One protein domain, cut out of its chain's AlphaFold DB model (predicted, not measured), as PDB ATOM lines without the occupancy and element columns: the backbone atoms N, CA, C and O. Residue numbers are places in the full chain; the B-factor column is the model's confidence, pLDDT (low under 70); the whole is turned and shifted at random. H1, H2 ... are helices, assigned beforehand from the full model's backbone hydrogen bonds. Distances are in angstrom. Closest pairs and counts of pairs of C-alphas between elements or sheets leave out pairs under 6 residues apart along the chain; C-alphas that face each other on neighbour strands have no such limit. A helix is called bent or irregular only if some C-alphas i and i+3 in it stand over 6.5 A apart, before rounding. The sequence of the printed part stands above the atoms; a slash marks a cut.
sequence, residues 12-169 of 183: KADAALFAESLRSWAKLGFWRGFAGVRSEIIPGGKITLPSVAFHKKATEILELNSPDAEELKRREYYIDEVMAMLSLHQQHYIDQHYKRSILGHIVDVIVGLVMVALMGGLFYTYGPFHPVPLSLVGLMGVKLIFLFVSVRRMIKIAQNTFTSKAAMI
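Overview. This is residues 12 to 169 of the 183 residues of an uncharacterized protein of Rhizobium sp. MHM7A (UniProt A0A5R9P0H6). This is a long, thin rod built along one very long helix, H3, with H2 folded back along one end of it and H4 folded back along the other. H1 packs along the middle of H3, between it and H4, and the four make an up-and-down bundle, each helix running against the one before it. The printed part has 158 residues with four named helices, H1 to H4 in order, and no named strand: all helix. It is extended, with a radius of gyration of the C-alphas of 23.1 A and spans of 84 by 22 by 21 A.

Along the chain. Find C-alpha 12 at (66.194, 31.023, 7.556); H1 runs from there to residue 34, 33.7 A, with a kink of 43 degrees near residue 19. It is irregular, but only just: C-alphas 18 and 21 are 7.0 A apart. H2 is residues 50 to 64. H3, residues 69 to 126, covers 83.6 A. H4, residues 131 to 167, covers 54.0 A and ends at (59.412, 45.925, -3.503).

Arrangement. Look first at H1, which touches residues 81 to 108 of H3 at a shallow tilt of 16 degrees, the same way; the closest C-alphas, Phe 34 and Gly 104, are 4.1 A apart. H1 also touches H4, by its residues 151 to 166, closest at the C-alphas of Trp 25 and Ala 158, 6.1 A. H2 and H3 form a helical hairpin, closest at the C-alphas of Ser 51 and Met 83, 5.9 A. H3 and H4 form another, touching by residues 119 to 123 and 132 to 133, with the C-alphas of Leu 122 and Pro 133 closest at 6.1 A. H2 touches H4 where the C-alphas of Pro 50 and Ala 166 are 5.9 A apart. In H2, H3 and H4 every O i to N i+4 pair is within hydrogen-bond range; in H1, 13 of 19 are.

Size, cuts and confidence. The C-alphas of Asp 68 and Tyr 126, the two farthest apart, are 83.8 A apart. The printed part has no cut. The link from H1 to H2, residues 35 to 49, is long; the other two are tight. The mean pLDDT of the printed part is 83.4, with residues 38 to 48, 65 and 167 under 70.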
ATOM      1  N   LYS A  12      66.731  30.677   6.234       86.12
ATOM      2  CA  LYS A  12      66.194  31.023   7.556       86.12
ATOM      3  C   LYS A  12      66.379  32.499   7.872       86.12
ATOM      4  O   LYS A  12      65.425  33.135   8.331       86.12
ATOM      5  N   ALA A  13      67.579  33.036   7.655       84.06
ATOM      6  CA  ALA A  13      67.857  34.449   7.884       84.06
ATOM      7  C   ALA A  13      67.019  35.331   6.950       84.06
ATOM      8  O   ALA A  13      66.384  36.283   7.413       84.06
ATOM      9  N   ASP A  14      66.928  34.965   5.672       84.00
ATOM     10  CA  ASP A  14      66.179  35.730   4.677       84.00
ATOM     11  C   ASP A  14      64.669  35.698   4.950       84.00
ATOM     12  O   ASP A  14      64.018  36.749   4.984       84.00
ATOM     13  N   ALA A  15      64.106  34.530   5.289       84.75
ATOM     14  CA  ALA A  15      62.704  34.435   5.698       84.75
ATOM     15  C   ALA A  15      62.393  35.301   6.936       84.75
ATOM     16  O   ALA A  15      61.347  35.959   6.990       84.75
ATOM     17  N   ALA A  16      63.296  35.348   7.922       84.88
ATOM     18  CA  ALA A  16      63.132  36.177   9.114       84.88
ATOM     19  C   ALA A  16      63.185  37.683   8.793       84.88
ATOM     20  O   ALA A  16      62.364  38.449   9.310       84.88
ATOM     21  N   LEU A  17      64.102  38.105   7.916       82.88
ATOM     22  CA  LEU A  17      64.226  39.490   7.454       82.88
ATOM     23  C   LEU A  17      62.964  39.951   6.717       82.88
ATOM     24  O   LEU A  17      62.415  41.017   7.015       82.88
ATOM     25  N   PHE A  18      62.442  39.134   5.802       82.19
ATOM     26  CA  PHE A  18      61.216  39.454   5.070       82.19
ATOM     27  C   PHE A  18      59.984  39.503   5.986       82.19
ATOM     28  O   PHE A  18      59.076  40.314   5.774       82.19
ATOM     29  N   ALA A  19      59.965  38.699   7.053       83.56
ATOM     30  CA  ALA A  19      58.879  38.682   8.027       83.56
ATOM     31  C   ALA A  19      58.931  39.826   9.064       83.56
ATOM     32  O   ALA A  19      57.983  40.012   9.833       83.56
ATOM     33  N   GLU A  20      59.986  40.644   9.099       83.75
ATOM     34  CA  GLU A  20      60.153  41.708  10.098       83.75
ATOM     35  C   GLU A  20      59.023  42.761  10.054       83.75
ATOM     36  O   GLU A  20      58.549  43.244  11.089       83.75
ATOM     37  N   SER A  21      58.530  43.096   8.859       80.00
ATOM     38  CA  SER A  21      57.393  44.013   8.693       80.00
ATOM     39  C   SER A  21      56.107  43.454   9.318       80.00
ATOM     40  O   SER A  21      55.363  44.194   9.970       80.00
ATOM     41  N   LEU A  22      55.888  42.137   9.208       82.00
ATOM     42  CA  LEU A  22      54.742  41.438   9.797       82.00
ATOM     43  C   LEU A  22      54.794  41.491  11.321       82.00
ATOM     44  O   LEU A  22      53.766  41.701  11.963       82.00
ATOM     45  N   ARG A  23      55.991  41.401  11.909       84.31
ATOM     46  CA  ARG A  23      56.186  41.558  13.356       84.31
ATOM     47  C   ARG A  23      55.733  42.930  13.849       84.31
ATOM     48  O   ARG A  23      55.059  43.026  14.878       84.31
ATOM     49  N   SER A  24      56.104  43.992  13.137       82.00
ATOM     50  CA  SER A  24      55.716  45.366  13.483       82.00
ATOM     51  C   SER A  24      54.211  45.581  13.340       82.00
ATOM     52  O   SER A  24      53.574  46.125  14.242       82.00
ATOM     53  N   TRP A  25      53.607  45.063  12.273       85.19
ATOM     54  CA  TRP A  25      52.155  45.075  12.099       85.19
ATOM     55  C   TRP A  25      51.409  44.254  13.158       85.19
ATOM     56  O   TRP A  25      50.369  44.685  13.658       85.19
ATOM     57  N   ALA A  26      51.947  43.111  13.585       87.25
ATOM     58  CA  ALA A  26      51.337  42.308  14.638       87.25
ATOM     59  C   ALA A  26      51.238  43.083  15.962       87.25
ATOM     60  O   ALA A  26      50.319  42.863  16.748       87.25
ATOM     61  N   LYS A  27      52.153  44.024  16.237       87.06
ATOM     62  CA  LYS A  27      52.076  44.906  17.421       87.06
ATOM     63  C   LYS A  27      50.914  45.900  17.339       87.06
ATOM     64  O   LYS A  27      50.360  46.254  18.376       87.06
ATOM     65  N   LEU A  28      50.495  46.294  16.135       86.81
ATOM     66  CA  LEU A  28      49.353  47.194  15.939       86.81
ATOM     67  C   LEU A  28      48.012  46.561  16.313       86.81
ATOM     68  O   LEU A  28      47.061  47.300  16.556       86.81
ATOM     69  N   GLY A  29      47.941  45.228  16.406       86.19
ATOM     70  CA  GLY A  29      46.733  44.518  16.831       86.19
ATOM     71  C   GLY A  29      46.179  45.068  18.142       86.19
ATOM     72  O   GLY A  29      45.001  45.398  18.207       86.19
ATOM     73  N   PHE A  30      47.036  45.294  19.145       90.75
ATOM     74  CA  PHE A  30      46.611  45.837  20.441       90.75
ATOM     75  C   PHE A  30      45.956  47.211  20.310       90.75
ATOM     76  O   PHE A  30      44.826  47.399  20.744       90.75
ATOM     77  N   TRP A  31      46.642  48.156  19.664       89.62
ATOM     78  CA  TRP A  31      46.150  49.524  19.500       89.62
ATOM     79  C   TRP A  31      44.870  49.595  18.669       89.62
ATOM     80  O   TRP A  31      44.005  50.425  18.938       89.62
ATOM     81  N   ARG A  32      44.724  48.705  17.684       84.75
ATOM     82  CA  ARG A  32      43.495  48.546  16.902       84.75
ATOM     83  C   ARG A  32      42.333  48.089  17.781       84.75
ATOM     84  O   ARG A  32      41.271  48.708  17.733       84.75
ATOM     85  N   GLY A  33      42.550  47.032  18.564       85.00
ATOM     86  CA  GLY A  33      41.564  46.516  19.506       85.00
ATOM     87  C   GLY A  33      41.159  47.573  20.530       85.00
ATOM     88  O   GLY A  33      39.976  47.835  20.720       85.00
ATOM     89  N   PHE A  34      42.151  48.255  21.099       86.94
ATOM     90  CA  PHE A  34      41.954  49.308  22.090       86.94
ATOM     91  C   PHE A  34      41.182  50.520  21.547       86.94
ATOM     92  O   PHE A  34      40.433  51.152  22.271       86.94
ATOM     93  N   ALA A  35      41.337  50.849  20.264       85.75
ATOM     94  CA  ALA A  35      40.626  51.961  19.634       85.75
ATOM     95  C   ALA A  35      39.268  51.573  19.021       85.75
ATOM     96  O   ALA A  35      38.665  52.385  18.316       85.75
ATOM     97  N   GLY A  36      38.820  50.324  19.192       79.69
ATOM     98  CA  GLY A  36      37.549  49.843  18.644       79.69
ATOM     99  C   GLY A  36      37.505  49.746  17.111       79.69
ATOM    100  O   GLY A  36      36.423  49.725  16.521       79.69
ATOM    101  N   VAL A  37      38.654  49.686  16.425       77.94
ATOM    102  CA  VAL A  37      38.711  49.667  14.953       77.94
ATOM    103  C   VAL A  37      38.398  48.265  14.412       77.94
ATOM    104  O   VAL A  37      39.243  47.368  14.426       77.94
ATOM    105  N   ARG A  38      37.187  48.087  13.868       65.81
ATOM    106  CA  ARG A  38      36.690  46.792  13.355       65.81
ATOM    107  C   ARG A  38      36.918  46.537  11.862       65.81
ATOM    108  O   ARG A  38      36.688  45.421  11.417       65.81
ATOM    109  N   SER A  39      37.387  47.522  11.091       63.81
ATOM    110  CA  SER A  39      37.657  47.342   9.653       63.81
ATOM    111  C   SER A  39      38.663  46.219   9.415       63.81
ATOM    112  O   SER A  39      39.630  46.122  10.171       63.81
ATOM    113  N   GLU A  40      38.479  45.408   8.373       56.22
ATOM    114  CA  GLU A  40      39.467  44.406   7.969       56.22
ATOM    115  C   GLU A  40      40.806  45.071   7.629       56.22
ATOM    116  O   GLU A  40      40.894  45.994   6.823       56.22
ATOM    117  N   ILE A  41      41.861  44.594   8.285       57.97
ATOM    118  CA  ILE A  41      43.261  44.948   8.009       57.97
ATOM    119  C   ILE A  41      44.026  43.650   7.779       57.97
ATOM    120  O   ILE A  41      45.165  43.487   8.211       57.97
ATOM    121  N   ILE A  42      43.358  42.666   7.181       55.34
ATOM    122  CA  ILE A  42      44.059  41.478   6.735       55.34
ATOM    123  C   ILE A  42      44.971  41.948   5.593       55.34
ATOM    124  O   ILE A  42      44.522  42.711   4.733       55.34
ATOM    125  N   PRO A  43      46.211  41.457   5.501       51.03
ATOM    126  CA  PRO A  43      46.980  41.507   4.257       51.03
ATOM    127  C   PRO A  43      46.319  40.719   3.096       51.03
ATOM    128  O   PRO A  43      46.955  40.449   2.091       51.03
ATOM    129  N   GLY A  44      45.057  40.297   3.221       41.22
ATOM    130  CA  GLY A  44      44.403  39.271   2.412       41.22
ATOM    131  C   GLY A  44      43.481  39.832   1.340       41.22
ATOM    132  O   GLY A  44      42.311  39.482   1.305       41.22
ATOM    133  N   GLY A  45      43.986  40.703   0.465       41.81
ATOM    134  CA  GLY A  45      43.214  41.045  -0.738       41.81
ATOM    135  C   GLY A  45      43.725  42.216  -1.568       41.81
ATOM    136  O   GLY A  45      43.336  42.347  -2.723       41.81
ATOM    137  N   LYS A  46      44.595  43.069  -1.012       45.38
ATOM    138  CA  LYS A  46      45.212  44.188  -1.759       45.38
ATOM    139  C   LYS A  46      46.699  44.410  -1.482       45.38
ATOM    140  O   LYS A  46      47.326  45.188  -2.189       45.38
ATOM    141  N   ILE A  47      47.262  43.754  -0.468       54.19
ATOM    142  CA  ILE A  47      48.683  43.849  -0.118       54.19
ATOM    143  C   ILE A  47      49.287  42.493  -0.436       54.19
ATOM    144  O   ILE A  47      48.862  41.485   0.117       54.19
ATOM    145  N   THR A  48      50.236  42.456  -1.359       59.97
ATOM    146  CA  THR A  48      50.966  41.238  -1.696       59.97
ATOM    147  C   THR A  48      51.637  40.723  -0.424       59.97
ATOM    148  O   THR A  48      52.473  41.413   0.162       59.97
ATOM    149  N   LEU A  49      51.237  39.538   0.047       70.56
ATOM    150  CA  LEU A  49      51.913  38.878   1.162       70.56
ATOM    151  C   LEU A  49      53.410  38.753   0.829       70.56
ATOM    152  O   LEU A  49      53.731  38.469  -0.328       70.56
ATOM    153  N   PRO A  50      54.330  38.919   1.800       73.50
ATOM    154  CA  PRO A  50      55.763  38.828   1.518       73.50
ATOM    155  C   PRO A  50      56.180  37.512   0.840       73.50
ATOM    156  O   PRO A  50      57.091  37.528   0.026       73.50
ATOM    157  N   SER A  51      55.461  36.411   1.090       75.31
ATOM    158  CA  SER A  51      55.630  35.117   0.406       75.31
ATOM    159  C   SER A  51      55.306  35.204  -1.075       75.31
ATOM    160  O   SER A  51      56.117  34.838  -1.913       75.31
ATOM    161  N   VAL A  52      54.137  35.745  -1.410       80.69
ATOM    162  CA  VAL A  52      53.693  35.910  -2.797       80.69
ATOM    163  C   VAL A  52      54.631  36.850  -3.557       80.69
ATOM    164  O   VAL A  52      54.990  36.575  -4.698       80.69
ATOM    165  N   ALA A  53      55.055  37.945  -2.918       80.56
ATOM    166  CA  ALA A  53      56.005  38.886  -3.504       80.56
ATOM    167  C   ALA A  53      57.391  38.254  -3.718       80.56
ATOM    168  O   ALA A  53      57.978  38.437  -4.782       80.56
ATOM    169  N   PHE A  54      57.886  37.485  -2.740       84.62
ATOM    170  CA  PHE A  54      59.155  36.767  -2.840       84.62
ATOM    171  C   PHE A  54      59.120  35.719  -3.947       84.62
ATOM    172  O   PHE A  54      59.963  35.769  -4.833       84.62
ATOM    173  N   HIS A  55      58.125  34.826  -3.938       86.00
ATOM    174  CA  HIS A  55      57.988  33.769  -4.937       86.00
ATOM    175  C   HIS A  55      57.952  34.351  -6.347       86.00
ATOM    176  O   HIS A  55      58.735  33.950  -7.196       86.00
ATOM    177  N   LYS A  56      57.101  35.362  -6.577       86.00
ATOM    178  CA  LYS A  56      57.003  36.024  -7.879       86.00
ATOM    179  C   LYS A  56      58.360  36.561  -8.342       86.00
ATOM    180  O   LYS A  56      58.785  36.240  -9.444       86.00
ATOM    181  N   LYS A  57      59.053  37.325  -7.490       84.81
ATOM    182  CA  LYS A  57      60.359  37.899  -7.834       84.81
ATOM    183  C   LYS A  57      61.419  36.810  -8.058       84.81
ATOM    184  O   LYS A  57      62.232  36.923  -8.966       84.81
ATOM    185  N   ALA A  58      61.417  35.759  -7.241       85.25
ATOM    186  CA  ALA A  58      62.393  34.677  -7.320       85.25
ATOM    187  C   ALA A  58      62.238  33.856  -8.602       85.25
ATOM    188  O   ALA A  58      63.240  33.601  -9.266       85.25
ATOM    189  N   THR A  59      61.006  33.510  -8.982       85.44
ATOM    190  CA  THR A  59      60.714  32.806 -10.237       85.44
ATOM    191  C   THR A  59      61.061  33.664 -11.452       85.44
ATOM    192  O   THR A  59      61.749  33.179 -12.342       85.44
ATOM    193  N   GLU A  60      60.691  34.950 -11.458       86.94
ATOM    194  CA  GLU A  60      61.025  35.873 -12.556       86.94
ATOM    195  C   GLU A  60      62.544  35.950 -12.797       86.94
ATOM    196  O   GLU A  60      63.005  35.858 -13.931       86.94
ATOM    197  N   ILE A  61      63.350  36.062 -11.735       83.50
ATOM    198  CA  ILE A  61      64.817  36.121 -11.860       83.50
ATOM    199  C   ILE A  61      65.420  34.760 -12.234       83.50
ATOM    200  O   ILE A  61      66.447  34.711 -12.917       83.50
ATOM    201  N   LEU A  62      64.808  33.660 -11.792       83.81
ATOM    202  CA  LEU A  62      65.242  32.308 -12.144       83.81
ATOM    203  C   LEU A  62      65.049  32.021 -13.640       83.81
ATOM    204  O   LEU A  62      65.933  31.439 -14.257       83.81
ATOM    205  N   GLU A  63      63.936  32.478 -14.219       81.75
ATOM    206  CA  GLU A  63      63.638  32.352 -15.652       81.75
ATOM    207  C   GLU A  63      64.558  33.220 -16.528       81.75
ATOM    208  O   GLU A  63      64.889  32.835 -17.648       81.75
ATOM    209  N   LEU A  64      64.997  34.379 -16.024       80.12
ATOM    210  CA  LEU A  64      65.879  35.304 -16.749       80.12
ATOM    211  C   LEU A  64      67.339  34.836 -16.795       80.12
ATOM    212  O   LEU A  64      68.029  35.037 -17.795       80.12
ATOM    213  N   ASN A  65      67.822  34.229 -15.712       68.88
ATOM    214  CA  ASN A  65      69.209  33.806 -15.573       68.88
ATOM    215  C   ASN A  65      69.312  32.300 -15.779       68.88
ATOM    216  O   ASN A  65      69.316  31.598 -14.779       68.88
ATOM    217  N   SER A  66      69.426  31.818 -17.023       71.62
ATOM    218  CA  SER A  66      69.596  30.395 -17.377       71.62
ATOM    219  C   SER A  66      70.770  29.742 -16.623       71.62
ATOM    220  O   SER A  66      71.908  29.815 -17.102       71.62
ATOM    221  N   PRO A  67      70.550  29.124 -15.444       77.88
ATOM    222  CA  PRO A  67      71.620  28.584 -14.625       77.88
ATOM    223  C   PRO A  67      71.973  27.177 -15.113       77.88
ATOM    224  O   PRO A  67      71.244  26.566 -15.899       77.88
ATOM    225  N   ASP A  68      73.085  26.629 -14.631       85.81
ATOM    226  CA  ASP A  68      73.331  25.200 -14.805       85.81
ATOM    227  C   ASP A  68      72.279  24.357 -14.047       85.81
ATOM    228  O   ASP A  68      71.574  24.846 -13.161       85.81
ATOM    229  N   ALA A  69      72.147  23.076 -14.405       85.62
ATOM    230  CA  ALA A  69      71.104  22.206 -13.854       85.62
ATOM    231  C   ALA A  69      71.234  21.948 -12.338       85.62
ATOM    232  O   ALA A  69      70.234  21.667 -11.677       85.62
ATOM    233  N   GLU A  70      72.442  22.028 -11.777       85.62
ATOM    234  CA  GLU A  70      72.687  21.813 -10.345       85.62
ATOM    235  C   GLU A  70      72.384  23.081  -9.533       85.62
ATOM    236  O   GLU A  70      71.818  23.033  -8.441       85.62
ATOM    237  N   GLU A  71      72.708  24.244 -10.084       84.31
ATOM    238  CA  GLU A  71      72.393  25.559  -9.548       84.31
ATOM    239  C   GLU A  71      70.896  25.867  -9.635       84.31
ATOM    240  O   GLU A  71      70.336  26.422  -8.691       84.31
ATOM    241  N   LEU A  72      70.226  25.438 -10.708       86.31
ATOM    242  CA  LEU A  72      68.771  25.515 -10.834       86.31
ATOM    243  C   LEU A  72      68.085  24.789  -9.667       86.31
ATOM    244  O   LEU A  72      67.304  25.404  -8.944       86.31
ATOM    245  N   LYS A  73      68.460  23.528  -9.409       87.88
ATOM    246  CA  LYS A  73      67.919  22.747  -8.283       87.88
ATOM    247  C   LYS A  73      68.188  23.399  -6.928       87.88
ATOM    248  O   LYS A  73      67.323  23.381  -6.057       87.88
ATOM    249  N   ARG A  74      69.381  23.975  -6.727       86.62
ATOM    250  CA  ARG A  74      69.723  24.679  -5.478       86.62
ATOM    251  C   ARG A  74      68.848  25.910  -5.255       86.62
ATOM    252  O   ARG A  74      68.392  26.129  -4.134       86.62
ATOM    253  N   ARG A  75      68.576  26.684  -6.307       88.44
ATOM    254  CA  ARG A  75      67.700  27.862  -6.240       88.44
ATOM    255  C   ARG A  75      66.245  27.482  -6.006       88.44
ATOM    256  O   ARG A  75      65.610  28.101  -5.159       88.44
ATOM    257  N   GLU A  76      65.738  26.458  -6.688       89.62
ATOM    258  CA  GLU A  76      64.385  25.922  -6.466       89.62
ATOM    259  C   GLU A  76      64.206  25.461  -5.015       89.62
ATOM    260  O   GLU A  76      63.291  25.915  -4.329       89.62
ATOM    261  N   TYR A  77      65.146  24.662  -4.501       90.25
ATOM    262  CA  TYR A  77      65.129  24.206  -3.111       90.25
ATOM    263  C   TYR A  77      65.151  25.371  -2.110       90.25
ATOM    264  O   TYR A  77      64.397  25.384  -1.137       90.25
ATOM    265  N   TYR A  78      65.984  26.383  -2.358       89.38
ATOM    266  CA  TYR A  78      66.026  27.581  -1.525       89.38
ATOM    267  C   TYR A  78      64.698  28.356  -1.551       89.38
ATOM    268  O   TYR A  78      64.240  28.814  -0.502       89.38
ATOM    269  N   ILE A  79      64.065  28.502  -2.721       90.25
ATOM    270  CA  ILE A  79      62.761  29.169  -2.850       90.25
ATOM    271  C   ILE A  79      61.718  28.438  -2.002       90.25
ATOM    272  O   ILE A  79      61.009  29.085  -1.226       90.25
ATOM    273  N   ASP A  80      61.669  27.111  -2.102       91.06
ATOM    274  CA  ASP A  80      60.742  26.274  -1.341       91.06
ATOM    275  C   ASP A  80      60.965  26.401   0.172       91.06
ATOM    276  O   ASP A  80      60.010  26.608   0.929       91.06
ATOM    277  N   GLU A  81      62.220  26.358   0.633       91.19
ATOM    278  CA  GLU A  81      62.546  26.530   2.051       91.19
ATOM    279  C   GLU A  81      62.159  27.914   2.583       91.19
ATOM    280  O   GLU A  81      61.537  28.019   3.648       91.19
ATOM    281  N   VAL A  82      62.493  28.988   1.856       88.44
ATOM    282  CA  VAL A  82      62.123  30.357   2.249       88.44
ATOM    283  C   VAL A  82      60.606  30.488   2.315       88.44
ATOM    284  O   VAL A  82      60.081  31.051   3.277       88.44
ATOM    285  N   MET A  83      59.884  29.942   1.338       89.38
ATOM    286  CA  MET A  83      58.423  29.970   1.302       89.38
ATOM    287  C   MET A  83      57.798  29.224   2.480       89.38
ATOM    288  O   MET A  83      56.898  29.763   3.135       89.38
ATOM    289  N   ALA A  84      58.292  28.027   2.799       89.50
ATOM    290  CA  ALA A  84      57.823  27.241   3.934       89.50
ATOM    291  C   ALA A  84      58.043  27.985   5.262       89.50
ATOM    292  O   ALA A  84      57.112  28.153   6.057       89.50
ATOM    293  N   MET A  85      59.254  28.507   5.476       88.94
ATOM    294  CA  MET A  85      59.594  29.257   6.684       88.94
ATOM    295  C   MET A  85      58.784  30.547   6.794       88.94
ATOM    296  O   MET A  85      58.283  30.886   7.869       88.94
ATOM    297  N   LEU A  86      58.621  31.277   5.697       85.94
ATOM    298  CA  LEU A  86      57.919  32.548   5.702       85.94
ATOM    299  C   LEU A  86      56.405  32.376   5.885       85.94
ATOM    300  O   LEU A  86      55.794  33.195   6.570       85.94
ATOM    301  N   SER A  87      55.817  31.293   5.372       85.00
ATOM    302  CA  SER A  87      54.430  30.902   5.659       85.00
ATOM    303  C   SER A  87      54.207  30.668   7.160       85.00
ATOM    304  O   SER A  87      53.279  31.223   7.756       85.00
ATOM    305  N   LEU A  88      55.126  29.951   7.818       88.12
ATOM    306  CA  LEU A  88      55.066  29.716   9.263       88.12
ATOM    307  C   LEU A  88      55.149  31.031  10.057       88.12
ATOM    308  O   LEU A  88      54.355  31.265  10.973       88.12
ATOM    309  N   HIS A  89      56.061  31.929   9.680       87.44
ATOM    310  CA  HIS A  89      56.161  33.255  10.298       87.44
ATOM    311  C   HIS A  89      54.906  34.104  10.055       87.44
ATOM    312  O   HIS A  89      54.445  34.793  10.966       87.44
ATOM    313  N   GLN A  90      54.334  34.059   8.850       85.69
ATOM    314  CA  GLN A  90      53.094  34.759   8.519       85.69
ATOM    315  C   GLN A  90      51.952  34.316   9.420       85.69
ATOM    316  O   GLN A  90      51.329  35.164  10.059       85.69
ATOM    317  N   GLN A  91      51.723  33.009   9.525       85.44
ATOM    318  CA  GLN A  91      50.687  32.462  10.391       85.44
ATOM    319  C   GLN A  91      50.915  32.878  11.848       85.44
ATOM    320  O   GLN A  91      50.013  33.418  12.488       85.44
ATOM    321  N   HIS A  92      52.152  32.759  12.337       89.31
ATOM    322  CA  HIS A  92      52.511  33.182  13.686       89.31
ATOM    323  C   HIS A  92      52.185  34.661  13.959       89.31
ATOM    324  O   HIS A  92      51.597  34.995  14.992       89.31
ATOM    325  N   TYR A  93      52.551  35.573  13.055       87.81
ATOM    326  CA  TYR A  93      52.310  37.006  13.243       87.81
ATOM    327  C   TYR A  93      50.844  37.403  13.055       87.81
ATOM    328  O   TYR A  93      50.379  38.319  13.740       87.81
ATOM    329  N   ILE A  94      50.103  36.709  12.191       85.31
ATOM    330  CA  ILE A  94      48.648  36.853  12.063       85.31
ATOM    331  C   ILE A  94      47.972  36.462  13.380       85.31
ATOM    332  O   ILE A  94      47.211  37.258  13.938       85.31
ATOM    333  N   ASP A  95      48.323  35.309  13.944       88.62
ATOM    334  CA  ASP A  95      47.783  34.854  15.225       88.62
ATOM    335  C   ASP A  95      48.126  35.826  16.360       88.62
ATOM    336  O   ASP A  95      47.271  36.174  17.179       88.62
ATOM    337  N   GLN A  96      49.368  36.325  16.401       91.19
ATOM    338  CA  GLN A  96      49.767  37.348  17.369       91.19
ATOM    339  C   GLN A  96      48.955  38.637  17.223       91.19
ATOM    340  O   GLN A  96      48.578  39.230  18.237       91.19
ATOM    341  N   HIS A  97      48.695  39.087  15.992       89.44
ATOM    342  CA  HIS A  97      47.892  40.280  15.740       89.44
ATOM    343  C   HIS A  97      46.487  40.121  16.325       89.44
ATOM    344  O   HIS A  97      46.031  40.997  17.062       89.44
ATOM    345  N   TYR A  98      45.823  38.994  16.056       87.12
ATOM    346  CA  TYR A  98      44.479  38.731  16.569       87.12
ATOM    347  C   TYR A  98      44.449  38.603  18.091       87.12
ATOM    348  O   TYR A  98      43.633  39.268  18.731       87.12
ATOM    349  N   LYS A  99      45.382  37.854  18.693       91.31
ATOM    350  CA  LYS A  99      45.504  37.756  20.160       91.31
ATOM    351  C   LYS A  99      45.666  39.133  20.804       91.31
ATOM    352  O   LYS A  99      44.989  39.448  21.779       91.31
ATOM    353  N   ARG A 100      46.523  39.985  20.234       91.81
ATOM    354  CA  ARG A 100      46.721  41.357  20.715       91.81
ATOM    355  C   ARG A 100      45.488  42.231  20.504       91.81
ATOM    356  O   ARG A 100      45.183  43.021  21.386       91.81
ATOM    357  N   SER A 101      44.771  42.081  19.393       90.19
ATOM    358  CA  SER A 101      43.517  42.806  19.148       90.19
ATOM    359  C   SER A 101      42.446  42.458  20.171       90.19
ATOM    360  O   SER A 101      41.794  43.357  20.692       90.19
ATOM    361  N   ILE A 102      42.304  41.180  20.517       90.19
ATOM    362  CA  ILE A 102      41.393  40.741  21.580       90.19
ATOM    363  C   ILE A 102      41.808  41.353  22.922       90.19
ATOM    364  O   ILE A 102      40.969  41.928  23.608       90.19
ATOM    365  N   LEU A 103      43.100  41.309  23.269       92.62
ATOM    366  CA  LEU A 103      43.608  41.944  24.490       92.62
ATOM    367  C   LEU A 103      43.292  43.450  24.519       92.62
ATOM    368  O   LEU A 103      42.836  43.963  25.535       92.62
ATOM    369  N   GLY A 104      43.493  44.144  23.397       91.75
ATOM    370  CA  GLY A 104      43.153  45.558  23.250       91.75
ATOM    371  C   GLY A 104      41.670  45.829  23.499       91.75
ATOM    372  O   GLY A 104      41.346  46.754  24.235       91.75
ATOM    373  N   HIS A 105      40.777  44.994  22.957       89.62
ATOM    374  CA  HIS A 105      39.336  45.092  23.208       89.62
ATOM    375  C   HIS A 105      38.972  44.862  24.676       89.62
ATOM    376  O   HIS A 105      38.146  45.588  25.218       89.62
ATOM    377  N   ILE A 106      39.587  43.878  25.335       92.38
ATOM    378  CA  ILE A 106      39.351  43.622  26.762       92.38
ATOM    379  C   ILE A 106      39.747  44.849  27.589       92.38
ATOM    380  O   ILE A 106      38.983  45.289  28.447       92.38
ATOM    381  N   VAL A 107      40.916  45.430  27.309       92.44
ATOM    382  CA  VAL A 107      41.386  46.637  28.002       92.44
ATOM    383  C   VAL A 107      40.459  47.825  27.740       92.44
ATOM    384  O   VAL A 107      40.132  48.537  28.685       92.44
ATOM    385  N   ASP A 108      39.996  48.023  26.503       89.12
ATOM    386  CA  ASP A 108      39.033  49.080  26.155       89.12
ATOM    387  C   ASP A 108      37.727  48.952  26.956       89.12
ATOM    388  O   ASP A 108      37.278  49.917  27.571       89.12
ATOM    389  N   VAL A 109      37.175  47.738  27.064       89.69
ATOM    390  CA  VAL A 109      35.968  47.476  27.866       89.69
ATOM    391  C   VAL A 109      36.193  47.797  29.345       89.69
ATOM    392  O   VAL A 109      35.363  48.473  29.951       89.69
ATOM    393  N   ILE A 110      37.309  47.354  29.933       93.00
ATOM    394  CA  ILE A 110      37.623  47.634  31.344       93.00
ATOM    395  C   ILE A 110      37.750  49.145  31.573       93.00
ATOM    396  O   ILE A 110      37.175  49.675  32.524       93.00
ATOM    397  N   VAL A 111      38.463  49.851  30.691       89.38
ATOM    398  CA  VAL A 111      38.602  51.312  30.763       89.38
ATOM    399  C   VAL A 111      37.240  51.991  30.629       89.38
ATOM    400  O   VAL A 111      36.943  52.903  31.400       89.38
ATOM    401  N   GLY A 112      36.386  51.524  29.718       88.00
ATOM    402  CA  GLY A 112      35.016  52.005  29.563       88.00
ATOM    403  C   GLY A 112      34.193  51.856  30.844       88.00
ATOM    404  O   GLY A 112      33.562  52.819  31.276       88.00
ATOM    405  N   LEU A 113      34.252  50.695  31.502       92.56
ATOM    406  CA  LEU A 113      33.552  50.450  32.769       92.56
ATOM    407  C   LEU A 113      34.039  51.375  33.890       92.56
ATOM    408  O   LEU A 113      33.219  51.965  34.594       92.56
ATOM    409  N   VAL A 114      35.359  51.550  34.026       92.12
ATOM    410  CA  VAL A 114      35.941  52.476  35.011       92.12
ATOM    411  C   VAL A 114      35.467  53.906  34.754       92.12
ATOM    412  O   VAL A 114      35.083  54.597  35.694       92.12
ATOM    413  N   MET A 115      35.437  54.340  33.491       88.31
ATOM    414  CA  MET A 115      34.975  55.680  33.123       88.31
ATOM    415  C   MET A 115      33.488  55.886  33.413       88.31
ATOM    416  O   MET A 115      33.117  56.931  33.939       88.31
ATOM    417  N   VAL A 116      32.638  54.895  33.129       90.12
ATOM    418  CA  VAL A 116      31.203  54.958  33.451       90.12
ATOM    419  C   VAL A 116      30.988  55.058  34.961       90.12
ATOM    420  O   VAL A 116      30.195  55.888  35.400       90.12
ATOM    421  N   ALA A 117      31.718  54.280  35.763       92.94
ATOM    422  CA  ALA A 117      31.638  54.354  37.221       92.94
ATOM    423  C   ALA A 117      32.084  55.728  37.758       92.94
ATOM    424  O   ALA A 117      31.397  56.317  38.594       92.94
ATOM    425  N   LEU A 118      33.188  56.273  37.233       90.56
ATOM    426  CA  LEU A 118      33.689  57.611  37.569       90.56
ATOM    427  C   LEU A 118      32.677  58.706  37.218       90.56
ATOM    428  O   LEU A 118      32.378  59.563  38.048       90.56
ATOM    429  N   MET A 119      32.115  58.654  36.008       88.81
ATOM    430  CA  MET A 119      31.073  59.577  35.560       88.81
ATOM    431  C   MET A 119      29.815  59.472  36.423       88.81
ATOM    432  O   MET A 119      29.261  60.499  36.806       88.81
ATOM    433  N   GLY A 120      29.393  58.256  36.776       90.88
ATOM    434  CA  GLY A 120      28.264  58.020  37.676       90.88
ATOM    435  C   GLY A 120      28.477  58.649  39.053       90.88
ATOM    436  O   GLY A 120      27.591  59.344  39.548       90.88
ATOM    437  N   GLY A 121      29.672  58.489  39.630       92.19
ATOM    438  CA  GLY A 121      30.046  59.142  40.887       92.19
ATOM    439  C   GLY A 121      30.015  60.668  40.785       92.19
ATOM    440  O   GLY A 121      29.384  61.330  41.603       92.19
ATOM    441  N   LEU A 122      30.621  61.237  39.739       91.00
ATOM    442  CA  LEU A 122      30.651  62.691  39.538       91.00
ATOM    443  C   LEU A 122      29.258  63.288  39.317       91.00
ATOM    444  O   LEU A 122      28.961  64.355  39.857       91.00
ATOM    445  N   PHE A 123      28.399  62.611  38.557       92.06
ATOM    446  CA  PHE A 123      27.018  63.034  38.349       92.06
ATOM    447  C   PHE A 123      26.187  62.953  39.626       92.06
ATOM    448  O   PHE A 123      25.390  63.855  39.870       92.06
ATOM    449  N   TYR A 124      26.387  61.926  40.453       93.56
ATOM    450  CA  TYR A 124      25.714  61.820  41.744       93.56
ATOM    451  C   TYR A 124      26.157  62.923  42.716       93.56
ATOM    452  O   TYR A 124      25.323  63.521  43.387       93.56
ATOM    453  N   THR A 125      27.459  63.228  42.772       92.56
ATOM    454  CA  THR A 125      28.010  64.208  43.719       92.56
ATOM    455  C   THR A 125      27.747  65.662  43.318       92.56
ATOM    456  O   THR A 125      27.437  66.476  44.182       92.56
ATOM    457  N   TYR A 126      27.881  66.008  42.034       91.44
ATOM    458  CA  TYR A 126      27.849  67.405  41.570       91.44
ATOM    459  C   TYR A 126      26.685  67.730  40.625       91.44
ATOM    460  O   TYR A 126      26.440  68.899  40.331       91.44
ATOM    461  N   GLY A 127      25.967  66.720  40.134       89.19
ATOM    462  CA  GLY A 127      24.955  66.869  39.092       89.19
ATOM    463  C   GLY A 127      25.531  66.845  37.664       89.19
ATOM    464  O   GLY A 127      26.726  67.066  37.449       89.19
ATOM    465  N   PRO A 128      24.688  66.581  36.648       87.19
ATOM    466  CA  PRO A 128      25.132  66.347  35.271       87.19
ATOM    467  C   PRO A 128      25.629  67.594  34.531       87.19
ATOM    468  O   PRO A 128      26.436  67.478  33.612       87.19
ATOM    469  N   PHE A 129      25.180  68.783  34.937       89.69
ATOM    470  CA  PHE A 129      25.527  70.056  34.291       89.69
ATOM    471  C   PHE A 129      26.668  70.804  34.989       89.69
ATOM    472  O   PHE A 129      26.968  71.945  34.644       89.69
ATOM    473  N   HIS A 130      27.312  70.178  35.975       91.25
ATOM    474  CA  HIS A 130      28.454  70.781  36.639       91.25
ATOM    475  C   HIS A 130      29.671  70.825  35.684       91.25
ATOM    476  O   HIS A 130      29.883  69.878  34.918       91.25
ATOM    477  N   PRO A 131      30.516  71.874  35.724       90.38
ATOM    478  CA  PRO A 131      31.664  72.000  34.819       90.38
ATOM    479  C   PRO A 131      32.640  70.819  34.870       90.38
ATOM    480  O   PRO A 131      33.221  70.451  33.853       90.38
ATOM    481  N   VAL A 132      32.801  70.193  36.041       87.44
ATOM    482  CA  VAL A 132      33.720  69.059  36.248       87.44
ATOM    483  C   VAL A 132      33.344  67.844  35.382       87.44
ATOM    484  O   VAL A 132      34.145  67.482  34.519       87.44
ATOM    485  N   PRO A 133      32.156  67.223  35.519       88.31
ATOM    486  CA  PRO A 133      31.786  66.099  34.664       88.31
ATOM    487  C   PRO A 133      31.676  66.483  33.180       88.31
ATOM    488  O   PRO A 133      32.071  65.692  32.325       88.31
ATOM    489  N   LEU A 134      31.233  67.704  32.851       88.50
ATOM    490  CA  LEU A 134      31.211  68.191  31.464       88.50
ATOM    491  C   LEU A 134      32.615  68.252  30.846       88.50
ATOM    492  O   LEU A 134      32.815  67.818  29.710       88.50
ATOM    493  N   SER A 135      33.605  68.739  31.598       88.06
ATOM    494  CA  SER A 135      34.998  68.786  31.146       88.06
ATOM    495  C   SER A 135      35.573  67.388  30.917       88.06
ATOM    496  O   SER A 135      36.273  67.171  29.927       88.06
ATOM    497  N   LEU A 136      35.220  66.418  31.766       86.69
ATOM    498  CA  LEU A 136      35.661  65.033  31.628       86.69
ATOM    499  C   LEU A 136      35.076  64.380  30.368       86.69
ATOM    500  O   LEU A 136      35.823  63.768  29.603       86.69
ATOM    501  N   VAL A 137      33.781  64.580  30.096       86.88
ATOM    502  CA  VAL A 137      33.131  64.121  28.854       86.88
ATOM    503  C   VAL A 137      33.788  64.755  27.627       86.88
ATOM    504  O   VAL A 137      34.098  64.051  26.663       86.88
ATOM    505  N   GLY A 138      34.056  66.064  27.667       88.00
ATOM    506  CA  GLY A 138      34.730  66.778  26.583       88.00
ATOM    507  C   GLY A 138      36.140  66.243  26.311       88.00
ATOM    508  O   GLY A 138      36.464  65.892  25.174       88.00
ATOM    509  N   LEU A 139      36.965  66.107  27.353       89.31
ATOM    510  CA  LEU A 139      38.324  65.561  27.251       89.31
ATOM    511  C   LEU A 139      38.325  64.110  26.759       89.31
ATOM    512  O   LEU A 139      39.174  63.738  25.946       89.31
ATOM    513  N   MET A 140      37.364  63.297  27.202       85.69
ATOM    514  CA  MET A 140      37.177  61.936  26.704       85.69
ATOM    515  C   MET A 140      36.861  61.918  25.211       85.69
ATOM    516  O   MET A 140      37.514  61.187  24.467       85.69
ATOM    517  N   GLY A 141      35.905  62.735  24.758       85.88
ATOM    518  CA  GLY A 141      35.541  62.831  23.345       85.88
ATOM    519  C   GLY A 141      36.739  63.205  22.472       85.88
ATOM    520  O   GLY A 141      37.038  62.515  21.496       85.88
ATOM    521  N   VAL A 142      37.492  64.232  22.877       89.62
ATOM    522  CA  VAL A 142      38.721  64.653  22.187       89.62
ATOM    523  C   VAL A 142      39.738  63.511  22.144       89.62
ATOM    524  O   VAL A 142      40.232  63.165  21.070       89.62
ATOM    525  N   LYS A 143      40.019  62.861  23.280       86.50
ATOM    526  CA  LYS A 143      40.979  61.750  23.358       86.50
ATOM    527  C   LYS A 143      40.596  60.582  22.446       86.50
ATOM    528  O   LYS A 143      41.472  60.043  21.772       86.50
ATOM    529  N   LEU A 144      39.317  60.201  22.397       85.12
ATOM    530  CA  LEU A 144      38.830  59.119  21.534       85.12
ATOM    531  C   LEU A 144      39.022  59.448  20.049       85.12
ATOM    532  O   LEU A 144      39.503  58.602  19.293       85.12
ATOM    533  N   ILE A 145      38.732  60.687  19.639       87.31
ATOM    534  CA  ILE A 145      38.970  61.153  18.265       87.31
ATOM    535  C   ILE A 145      40.465  61.064  17.924       87.31
ATOM    536  O   ILE A 145      40.832  60.480  16.900       87.31
ATOM    537  N   PHE A 146      41.340  61.580  18.791       87.50
ATOM    538  CA  PHE A 146      42.793  61.524  18.590       87.50
ATOM    539  C   PHE A 146      43.323  60.090  18.514       87.50
ATOM    540  O   PHE A 146      44.157  59.790  17.653       87.50
ATOM    541  N   LEU A 147      42.830  59.196  19.375       86.69
ATOM    542  CA  LEU A 147      43.199  57.783  19.377       86.69
ATOM    543  C   LEU A 147      42.812  57.124  18.049       86.69
ATOM    544  O   LEU A 147      43.642  56.480  17.406       86.69
ATOM    545  N   PHE A 148      41.578  57.342  17.598       84.12
ATOM    546  CA  PHE A 148      41.058  56.757  16.369       84.12
ATOM    547  C   PHE A 148      41.809  57.246  15.122       84.12
ATOM    548  O   PHE A 148      42.181  56.446  14.259       84.12
ATOM    549  N   VAL A 149      42.100  58.549  15.040       87.31
ATOM    550  CA  VAL A 149      42.897  59.137  13.950       87.31
ATOM    551  C   VAL A 149      44.328  58.594  13.963       87.31
ATOM    552  O   VAL A 149      44.838  58.186  12.915       87.31
ATOM    553  N   SER A 150      44.961  58.527  15.134       86.25
ATOM    554  CA  SER A 150      46.326  58.010  15.293       86.25
ATOM    555  C   SER A 150      46.429  56.549  14.868       86.25
ATOM    556  O   SER A 150      47.316  56.189  14.095       86.25
ATOM    557  N   VAL A 151      45.485  55.710  15.296       85.75
ATOM    558  CA  VAL A 151      45.453  54.284  14.948       85.75
ATOM    559  C   VAL A 151      45.224  54.093  13.455       85.75
ATOM    560  O   VAL A 151      45.974  53.352  12.820       85.75
ATOM    561  N   ARG A 152      44.285  54.827  12.848       83.25
ATOM    562  CA  ARG A 152      44.099  54.826  11.385       83.25
ATOM    563  C   ARG A 152      45.371  55.223  10.636       83.25
ATOM    564  O   ARG A 152      45.691  54.616   9.614       83.25
ATOM    565  N   ARG A 153      46.111  56.218  11.132       85.06
ATOM    566  CA  ARG A 153      47.382  56.645  10.534       85.06
ATOM    567  C   ARG A 153      48.460  55.569  10.668       85.06
ATOM    568  O   ARG A 153      49.121  55.278   9.678       85.06
ATOM    569  N   MET A 154      48.598  54.944  11.837       84.00
ATOM    570  CA  MET A 154      49.535  53.833  12.052       84.00
ATOM    571  C   MET A 154      49.242  52.648  11.129       84.00
ATOM    572  O   MET A 154      50.165  52.073  10.559       84.00
ATOM    573  N   ILE A 155      47.961  52.325  10.928       81.38
ATOM    574  CA  ILE A 155      47.530  51.281   9.992       81.38
ATOM    575  C   ILE A 155      47.985  51.618   8.571       81.38
ATOM    576  O   ILE A 155      48.629  50.789   7.933       81.38
ATOM    577  N   LYS A 156      47.713  52.838   8.090       81.50
ATOM    578  CA  LYS A 156      48.158  53.283   6.758       81.50
ATOM    579  C   LYS A 156      49.678  53.225   6.605       81.50
ATOM    580  O   LYS A 156      50.164  52.776   5.573       81.50
ATOM    581  N   ILE A 157      50.426  53.645   7.628       82.44
ATOM    582  CA  ILE A 157      51.894  53.564   7.626       82.44
ATOM    583  C   ILE A 157      52.335  52.108   7.484       82.44
ATOM    584  O   ILE A 157      53.130  51.816   6.601       82.44
ATOM    585  N   ALA A 158      51.774  51.187   8.272       78.81
ATOM    586  CA  ALA A 158      52.119  49.772   8.179       78.81
ATOM    587  C   ALA A 158      51.792  49.172   6.805       78.81
ATOM    588  O   ALA A 158      52.614  48.447   6.253       78.81
ATOM    589  N   GLN A 159      50.637  49.510   6.224       76.94
ATOM    590  CA  GLN A 159      50.268  49.087   4.868       76.94
ATOM    591  C   GLN A 159      51.280  49.584   3.826       76.94
ATOM    592  O   GLN A 159      51.760  48.794   3.019       76.94
ATOM    593  N   ASN A 160      51.674  50.857   3.893       78.06
ATOM    594  CA  ASN A 160      52.694  51.417   3.004       78.06
ATOM    595  C   ASN A 160      54.068  50.765   3.217       78.06
ATOM    596  O   ASN A 160      54.783  50.505   2.251       78.06
ATOM    597  N   THR A 161      54.438  50.470   4.468       79.50
ATOM    598  CA  THR A 161      55.681  49.760   4.794       79.50
ATOM    599  C   THR A 161      55.692  48.354   4.206       79.50
ATOM    600  O   THR A 161      56.732  47.934   3.713       79.50
ATOM    601  N   PHE A 162      54.565  47.638   4.202       73.75
ATOM    602  CA  PHE A 162      54.479  46.333   3.544       73.75
ATOM    603  C   PHE A 162      54.716  46.429   2.046       73.75
ATOM    604  O   PHE A 162      55.568  45.714   1.530       73.75
ATOM    605  N   THR A 163      54.020  47.339   1.365       71.44
ATOM    606  CA  THR A 163      54.182  47.535  -0.079       71.44
ATOM    607  C   THR A 163      55.618  47.932  -0.429       71.44
ATOM    608  O   THR A 163      56.208  47.378  -1.352       71.44
ATOM    609  N   SER A 164      56.215  48.843   0.344       72.75
ATOM    610  CA  SER A 164      57.599  49.280   0.141       72.75
ATOM    611  C   SER A 164      58.613  48.167   0.416       72.75
ATOM    612  O   SER A 164      59.491  47.944  -0.413       72.75
ATOM    613  N   LYS A 165      58.494  47.429   1.529       74.56
ATOM    614  CA  LYS A 165      59.416  46.324   1.838       74.56
ATOM    615  C   LYS A 165      59.258  45.148   0.870       74.56
ATOM    616  O   LYS A 165      60.258  44.521   0.549       74.56
ATOM    617  N   ALA A 166      58.050  44.880   0.368       70.56
ATOM    618  CA  ALA A 166      57.822  43.866  -0.662       70.56
ATOM    619  C   ALA A 166      58.560  44.200  -1.971       70.56
ATOM    620  O   ALA A 166      59.126  43.311  -2.596       70.56
ATOM    621  N   ALA A 167      58.628  45.482  -2.348       68.38
ATOM    622  CA  ALA A 167      59.412  45.925  -3.503       68.38
ATOM    623  C   ALA A 167      60.939  45.807  -3.291       68.38
ATOM    624  O   ALA A 167      61.693  45.755  -4.257       68.38
ATOM    625  N   MET A 168      61.400  45.745  -2.037       71.06
ATOM    626  CA  MET A 168      62.820  45.676  -1.659       71.06
ATOM    627  C   MET A 168      63.314  44.254  -1.349       71.06
ATOM    628  O   MET A 168      64.420  44.099  -0.830       71.06
ATOM    629  N   ILE A 169      62.516  43.218  -1.632       79.50
ATOM    630  CA  ILE A 169      62.927  41.822  -1.436       79.50
ATOM    631  C   ILE A 169      64.202  41.560  -2.243       79.50
ATOM    632  O   ILE A 169      64.255  41.836  -3.441       79.50
TER     633      ILE A 169